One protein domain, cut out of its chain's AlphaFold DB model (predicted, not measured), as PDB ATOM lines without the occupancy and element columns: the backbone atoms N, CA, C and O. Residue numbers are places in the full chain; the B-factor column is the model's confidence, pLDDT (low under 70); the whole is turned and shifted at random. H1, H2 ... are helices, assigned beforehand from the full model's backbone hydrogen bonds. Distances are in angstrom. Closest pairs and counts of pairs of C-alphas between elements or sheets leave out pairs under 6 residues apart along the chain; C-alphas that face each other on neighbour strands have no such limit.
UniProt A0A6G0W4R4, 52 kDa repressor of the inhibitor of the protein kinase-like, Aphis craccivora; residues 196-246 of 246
ATOM      1  N   HIS A 196     119.134 131.321 240.713       86.69
ATOM      2  CA  HIS A 196     118.709 129.924 240.546       86.69
ATOM      3  C   HIS A 196     118.073 129.287 241.781       86.69
ATOM      4  O   HIS A 196     117.498 128.200 241.677       86.69
ATOM      5  N   CYS A 197     118.201 129.904 242.953       87.44
ATOM      6  CA  CYS A 197     117.625 129.402 244.193       87.44
ATOM      7  C   CYS A 197     116.465 130.282 244.635       87.44
ATOM      8  O   CYS A 197     116.389 131.469 244.339       87.44
ATOM      9  N   SER A 198     115.561 129.672 245.385       89.38
ATOM     10  CA  SER A 198     114.472 130.401 245.999       89.38
ATOM     11  C   SER A 198     114.982 131.243 247.188       89.38
ATOM     12  O   SER A 198     116.028 130.916 247.776       89.38
ATOM     13  N   PRO A 199     114.278 132.323 247.567       87.00
ATOM     14  CA  PRO A 199     114.632 133.183 248.695       87.00
ATOM     15  C   PRO A 199     114.948 132.432 249.998       87.00
ATOM     16  O   PRO A 199     115.894 132.792 250.713       87.00
ATOM     17  N   ALA A 200     114.212 131.357 250.303       86.31
ATOM     18  CA  ALA A 200     114.459 130.562 251.504       86.31
ATOM     19  C   ALA A 200     115.806 129.818 251.444       86.31
ATOM     20  O   ALA A 200     116.582 129.844 252.404       86.31
ATOM     21  N   ILE A 201     116.131 129.208 250.300       88.12
ATOM     22  CA  ILE A 201     117.412 128.517 250.086       88.12
ATOM     23  C   ILE A 201     118.572 129.517 250.078       88.12
ATOM     24  O   ILE A 201     119.620 129.256 250.677       88.12
ATOM     25  N   LEU A 202     118.381 130.682 249.459       89.88
ATOM     26  CA  LEU A 202     119.375 131.751 249.449       89.88
ATOM     27  C   LEU A 202     119.718 132.214 250.869       89.88
ATOM     28  O   LEU A 202     120.891 132.398 251.192       89.88
ATOM     29  N   THR A 203     118.711 132.365 251.728       88.31
ATOM     30  CA  THR A 203     118.896 132.757 253.133       88.31
ATOM     31  C   THR A 203     119.746 131.737 253.889       88.31
ATOM     32  O   THR A 203     120.695 132.112 254.582       88.31
ATOM     33  N   ILE A 204     119.473 130.443 253.694       89.25
ATOM     34  CA  ILE A 204     120.276 129.351 254.265       89.25
ATOM     35  C   ILE A 204     121.724 129.437 253.761       89.25
ATOM     36  O   ILE A 204     122.666 129.381 254.557       89.25
ATOM     37  N   MET A 205     121.919 129.621 252.453       89.12
ATOM     38  CA  MET A 205     123.249 129.684 251.843       89.12
ATOM     39  C   MET A 205     124.053 130.887 252.351       89.12
ATOM     40  O   MET A 205     125.193 130.720 252.792       89.12
ATOM     41  N   LYS A 206     123.439 132.079 252.395       88.88
ATOM     42  CA  LYS A 206     124.013 133.295 253.002       88.88
ATOM     43  C   LYS A 206     124.446 133.024 254.442       88.88
ATOM     44  O   LYS A 206     125.583 133.324 254.809       88.88
ATOM     45  N   TYR A 207     123.593 132.366 255.229       87.75
ATOM     46  CA  TYR A 207     123.900 132.022 256.615       87.75
ATOM     47  C   TYR A 207     125.135 131.120 256.742       87.75
ATOM     48  O   TYR A 207     126.017 131.374 257.569       87.75
ATOM     49  N   HIS A 208     125.231 130.076 255.916       86.06
ATOM     50  CA  HIS A 208     126.380 129.169 255.915       86.06
ATOM     51  C   HIS A 208     127.674 129.870 255.492       86.06
ATOM     52  O   HIS A 208     128.709 129.658 256.132       86.06
ATOM     53  N   MET A 209     127.611 130.734 254.477       86.12
ATOM     54  CA  MET A 209     128.766 131.503 254.012       86.12
ATOM     55  C   MET A 209     129.280 132.461 255.089       86.12
ATOM     56  O   MET A 209     130.468 132.435 255.411       86.12
ATOM     57  N   MET A 210     128.387 133.225 255.725       83.50
ATOM     58  CA  MET A 210     128.747 134.144 256.814       83.50
ATOM     59  C   MET A 210     129.217 133.416 258.079       83.50
ATOM     60  O   MET A 210     130.032 133.933 258.839       83.50
ATOM     61  N   SER A 211     128.729 132.198 258.318       83.25
ATOM     62  CA  SER A 211     129.121 131.395 259.479       83.25
ATOM     63  C   SER A 211     130.451 130.667 259.289       83.25
ATOM     64  O   SER A 211     130.995 130.142 260.262       83.25
ATOM     65  N   LYS A 212     130.993 130.588 258.065       81.81
ATOM     66  CA  LYS A 212     132.284 129.935 257.784       81.81
ATOM     67  C   LYS A 212     133.462 130.669 258.429       81.81
ATOM     68  O   LYS A 212     134.410 130.017 258.846       81.81
ATOM     69  N   THR A 213     133.380 131.991 258.541       80.19
ATOM     70  CA  THR A 213     134.426 132.840 259.133       80.19
ATOM     71  C   THR A 213     134.342 132.929 260.660       80.19
ATOM     72  O   THR A 213     135.260 133.438 261.296       80.19
ATOM     73  N   ARG A 214     133.253 132.440 261.267       81.88
ATOM     74  CA  ARG A 214     133.026 132.502 262.718       81.88
ATOM     75  C   ARG A 214     133.743 131.367 263.451       81.88
ATOM     76  O   ARG A 214     133.853 130.258 262.932       81.88
ATOM     77  N   ASN A 215     134.168 131.642 264.686       79.00
ATOM     78  CA  ASN A 215     134.807 130.659 265.563       79.00
ATOM     79  C   ASN A 215     133.880 129.435 265.774       79.00
ATOM     80  O   ASN A 215     132.682 129.625 266.015       79.00
ATOM     81  N   PRO A 216     134.393 128.191 265.685       78.19
ATOM     82  CA  PRO A 216     133.616 126.982 265.974       78.19
ATOM     83  C   PRO A 216     133.095 126.911 267.417       78.19
ATOM     84  O   PRO A 216     132.042 126.317 267.652       78.19
ATOM     85  N   HIS A 217     133.800 127.514 268.373       76.69
ATOM     86  CA  HIS A 217     133.404 127.547 269.775       76.69
ATOM     87  C   HIS A 217     132.612 128.829 270.058       76.69
ATOM     88  O   HIS A 217     133.181 129.908 270.209       76.69
ATOM     89  N   GLY A 218     131.280 128.715 270.088       75.50
ATOM     90  CA  GLY A 218     130.374 129.821 270.404       75.50
ATOM     91  C   GLY A 218     129.009 129.721 269.719       75.50
ATOM     92  O   GLY A 218     128.664 128.717 269.091       75.50
ATOM     93  N   TYR A 219     128.212 130.788 269.823       77.19
ATOM     94  CA  TYR A 219     126.907 130.896 269.166       77.19
ATOM     95  C   TYR A 219     127.064 131.162 267.663       77.19
ATOM     96  O   TYR A 219     126.912 132.283 267.181       77.19
ATOM     97  N   ARG A 220     127.387 130.109 266.906       83.31
ATOM     98  CA  ARG A 220     127.565 130.186 265.449       83.31
ATOM     99  C   ARG A 220     126.248 130.392 264.698       83.31
ATOM    100  O   ARG A 220     126.224 131.156 263.738       83.31
ATOM    101  N   TYR A 221     125.187 129.728 265.161       85.44
ATOM    102  CA  TYR A 221     123.850 129.734 264.562       85.44
ATOM    103  C   TYR A 221     122.836 130.474 265.447       85.44
ATOM    104  O   TYR A 221     122.811 130.262 266.664       85.44
ATOM    105  N   THR A 222     121.983 131.297 264.832       88.06
ATOM    106  CA  THR A 222     120.840 131.967 265.465       88.06
ATOM    107  C   THR A 222     119.792 130.937 265.853       88.06
ATOM    108  O   THR A 222     119.771 129.820 265.326       88.06
ATOM    109  N   ASN A 223     118.919 131.299 266.793       90.25
ATOM    110  CA  ASN A 223     117.859 130.403 267.238       90.25
ATOM    111  C   ASN A 223     116.941 129.989 266.076       90.25
ATOM    112  O   ASN A 223     116.660 128.806 265.922       90.25
ATOM    113  N   ASP A 224     116.598 130.927 265.194       88.69
ATOM    114  CA  ASP A 224     115.738 130.674 264.030       88.69
ATOM    115  C   ASP A 224     116.357 129.653 263.072       88.69
ATOM    116  O   ASP A 224     115.690 128.728 262.614       88.69
ATOM    117  N   MET A 225     117.667 129.752 262.824       88.75
ATOM    118  CA  MET A 225     118.366 128.803 261.958       88.75
ATOM    119  C   MET A 225     118.455 127.412 262.599       88.75
ATOM    120  O   MET A 225     118.372 126.396 261.905       88.75
ATOM    121  N   LYS A 226     118.586 127.344 263.931       90.19
ATOM    122  CA  LYS A 226     118.523 126.076 264.675       90.19
ATOM    123  C   LYS A 226     117.128 125.463 264.598       90.19
ATOM    124  O   LYS A 226     117.017 124.271 264.332       90.19
ATOM    125  N   GLN A 227     116.079 126.261 264.789       91.38
ATOM    126  CA  GLN A 227     114.695 125.807 264.658       91.38
ATOM    127  C   GLN A 227     114.412 125.310 263.244       91.38
ATOM    128  O   GLN A 227     113.890 124.213 263.095       91.38
ATOM    129  N   LEU A 228     114.840 126.039 262.213       90.38
ATOM    130  CA  LEU A 228     114.739 125.591 260.825       90.38
ATOM    131  C   LEU A 228     115.444 124.246 260.609       90.38
ATOM    132  O   LEU A 228     114.868 123.341 260.007       90.38
ATOM    133  N   ALA A 229     116.659 124.082 261.135       89.81
ATOM    134  CA  ALA A 229     117.390 122.821 261.045       89.81
ATOM    135  C   ALA A 229     116.658 121.668 261.753       89.81
ATOM    136  O   ALA A 229     116.567 120.573 261.195       89.81
ATOM    137  N   PHE A 230     116.088 121.906 262.939       92.06
ATOM    138  CA  PHE A 230     115.263 120.914 263.635       92.06
ATOM    139  C   PHE A 230     113.988 120.583 262.857       92.06
ATOM    140  O   PHE A 230     113.656 119.411 262.706       92.06
ATOM    141  N   THR A 231     113.311 121.581 262.297       91.00
ATOM    142  CA  THR A 231     112.127 121.391 261.453       91.00
ATOM    143  C   THR A 231     112.451 120.517 260.245       91.00
ATOM    144  O   THR A 231     111.741 119.548 259.981       91.00
ATOM    145  N   ILE A 232     113.562 120.788 259.553       91.25
ATOM    146  CA  ILE A 232     114.047 119.952 258.445       91.25
ATOM    147  C   ILE A 232     114.345 118.525 258.930       91.25
ATOM    148  O   ILE A 232     113.984 117.561 258.255       91.25
ATOM    149  N   TYR A 233     114.974 118.377 260.099       93.12
ATOM    150  CA  TYR A 233     115.316 117.074 260.673       93.12
ATOM    151  C   TYR A 233     114.079 116.223 260.997       93.12
ATOM    152  O   TYR A 233     114.043 115.045 260.645       93.12
ATOM    153  N   PHE A 234     113.063 116.807 261.641       93.38
ATOM    154  CA  PHE A 234     111.873 116.076 262.090       93.38
ATOM    155  C   PHE A 234     110.839 115.851 260.985       93.38
ATOM    156  O   PHE A 234     110.235 114.782 260.928       93.38
ATOM    157  N   LEU A 235     110.632 116.829 260.102       91.94
ATOM    158  CA  LEU A 235     109.635 116.729 259.032       91.94
ATOM    159  C   LEU A 235     110.202 116.085 257.758       91.94
ATOM    160  O   LEU A 235     109.440 115.568 256.942       91.94
ATOM    161  N   GLY A 236     111.525 116.077 257.583       88.88
ATOM    162  CA  GLY A 236     112.207 115.304 256.550       88.88
ATOM    163  C   GLY A 236     112.018 115.825 255.112       88.88
ATOM    164  O   GLY A 236     111.907 117.032 254.882       88.88
ATOM    165  N   PRO A 237     112.001 114.927 254.101       88.00
ATOM    166  CA  PRO A 237     112.000 115.281 252.675       88.00
ATOM    167  C   PRO A 237     110.934 116.288 252.195       88.00
ATOM    168  O   PRO A 237     111.259 117.090 251.313       88.00
ATOM    169  N   PRO A 238     109.691 116.297 252.722       89.38
ATOM    170  CA  PRO A 238     108.675 117.282 252.349       89.38
ATOM    171  C   PRO A 238     109.125 118.739 252.514       89.38
ATOM    172  O   PRO A 238     108.815 119.569 251.659       89.38
ATOM    173  N   VAL A 239     109.919 119.045 253.545       89.25
ATOM    174  CA  VAL A 239     110.374 120.418 253.819       89.25
ATOM    175  C   VAL A 239     111.265 120.948 252.706       89.25
ATOM    176  O   VAL A 239     111.143 122.105 252.331       89.25
ATOM    177  N   TYR A 240     112.114 120.115 252.103       86.81
ATOM    178  CA  TYR A 240     112.973 120.556 251.000       86.81
ATOM    179  C   TYR A 240     112.176 120.939 249.749       86.81
ATOM    180  O   TYR A 240     112.587 121.832 249.012       86.81
ATOM    181  N   ARG A 241     111.024 120.293 249.510       88.06
ATOM    182  CA  ARG A 241     110.127 120.673 248.407       88.06
ATOM    183  C   ARG A 241     109.496 122.034 248.675       88.06
ATOM    184  O   ARG A 241     109.478 122.865 247.779       88.06
ATOM    185  N   PHE A 242     109.058 122.254 249.911       88.25
ATOM    186  CA  PHE A 242     108.487 123.522 250.351       88.25
ATOM    187  C   PHE A 242     109.510 124.666 250.325       88.25
ATOM    188  O   PHE A 242     109.235 125.736 249.792       88.25
ATOM    189  N   LEU A 243     110.730 124.418 250.808       86.06
ATOM    190  CA  LEU A 243     111.824 125.388 250.762       86.06
ATOM    191  C   LEU A 243     112.234 125.733 249.334       86.06
ATOM    192  O   LEU A 243     112.680 126.842 249.118       86.06
ATOM    193  N   LYS A 244     112.081 124.820 248.366       84.88
ATOM    194  CA  LYS A 244     112.364 125.095 246.949       84.88
ATOM    195  C   LYS A 244     111.335 126.030 246.310       84.88
ATOM    196  O   LYS A 244     111.663 126.721 245.352       84.88
ATOM    197  N   THR A 245     110.093 126.001 246.784       83.12
ATOM    198  CA  THR A 245     108.998 126.822 246.244       83.12
ATOM    199  C   THR A 245     108.889 128.202 246.891       83.12
ATOM    200  O   THR A 245     108.245 129.069 246.311       83.12
ATOM    201  N   LEU A 246     109.491 128.382 248.071       75.69
ATOM    202  CA  LEU A 246     109.511 129.613 248.873       75.69
ATOM    203  C   LEU A 246     110.671 130.537 248.519       75.69
ATOM    204  O   LEU A 246     110.402 131.709 248.203       75.69
TER     205      LEU A 246
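What this domain is: This is residues 196 to 246 of the 246 residues of the protein "52 kDa repressor of the inhibitor of the protein kinase-like" of Aphis craccivora (UniProt A0A6G0W4R4). Three helices make a flat, open frame: the longest, H1, forms one long side, H3 stands at one end and meets the first residues of H1 at a corner, and H2 comes off the other end of H3 and slants across from H1. Residues 213 to 218 of the link from H1 to H2 stick out at the other end. The printed part has 51 residues, with three named helices in the order H1, H2, H3 and no named strand; the class is all helix. It is only just loose, close to compact, with a radius of gyration of the C-alphas of 12.0 A and spans of 32 by 26 by 13 A.

Where its parts are: H1, residues 199 to 212, is 20.1 A long and begins at C-alpha 199 (114.632, 133.183, 248.695). H2, residues 223 to 235, is 17.9 A long and begins at C-alpha 223 (117.859, 130.403, 267.238). H3, residues 237 to 245, is 13.5 A long and ends at C-alpha 245 (108.998, 126.822, 246.244).

How they stand to each other: H1 and H3 touch only at their ends, about perpendicular at 75 degrees; H1 does so with residues 200 to 201 alone, and the closest C-alphas, of Ala 200 and Leu 243, are 5.9 A apart. H1 and H2 are close but not clearly touching, with the closest C-alphas, of Ile 204 and Met 225, 7.9 A apart. They run opposite ways at a steep tilt of 61 degrees. H2, with residues 231 to 232 alone, and H3 only just touch, with 3 pairs of C-alphas within 8 A, and touch only at the corner by their link; the closest C-alphas, of Ile 232 and Val 239, are 5.9 A apart. They run opposite ways at a steep tilt of 55 degrees. In H1 and H2 every O i to N i+4 pair is within hydrogen-bond range; in H3 4 of 5 are.

The domain as a whole: The C-alphas farthest apart, of His 217 and Thr 245, are 33.9 A apart. The link from H1 to H2 is short, with 10 residues, and the link from H2 to H3 is tight. Residues 213 to 218 stand free, as do residues 233 to 238, of which 233 to 235 belong to H2. The printed part has no cut and ends at the chain's last residue, Leu 246. Its mean pLDDT is 86.6, and no printed residue is under 70.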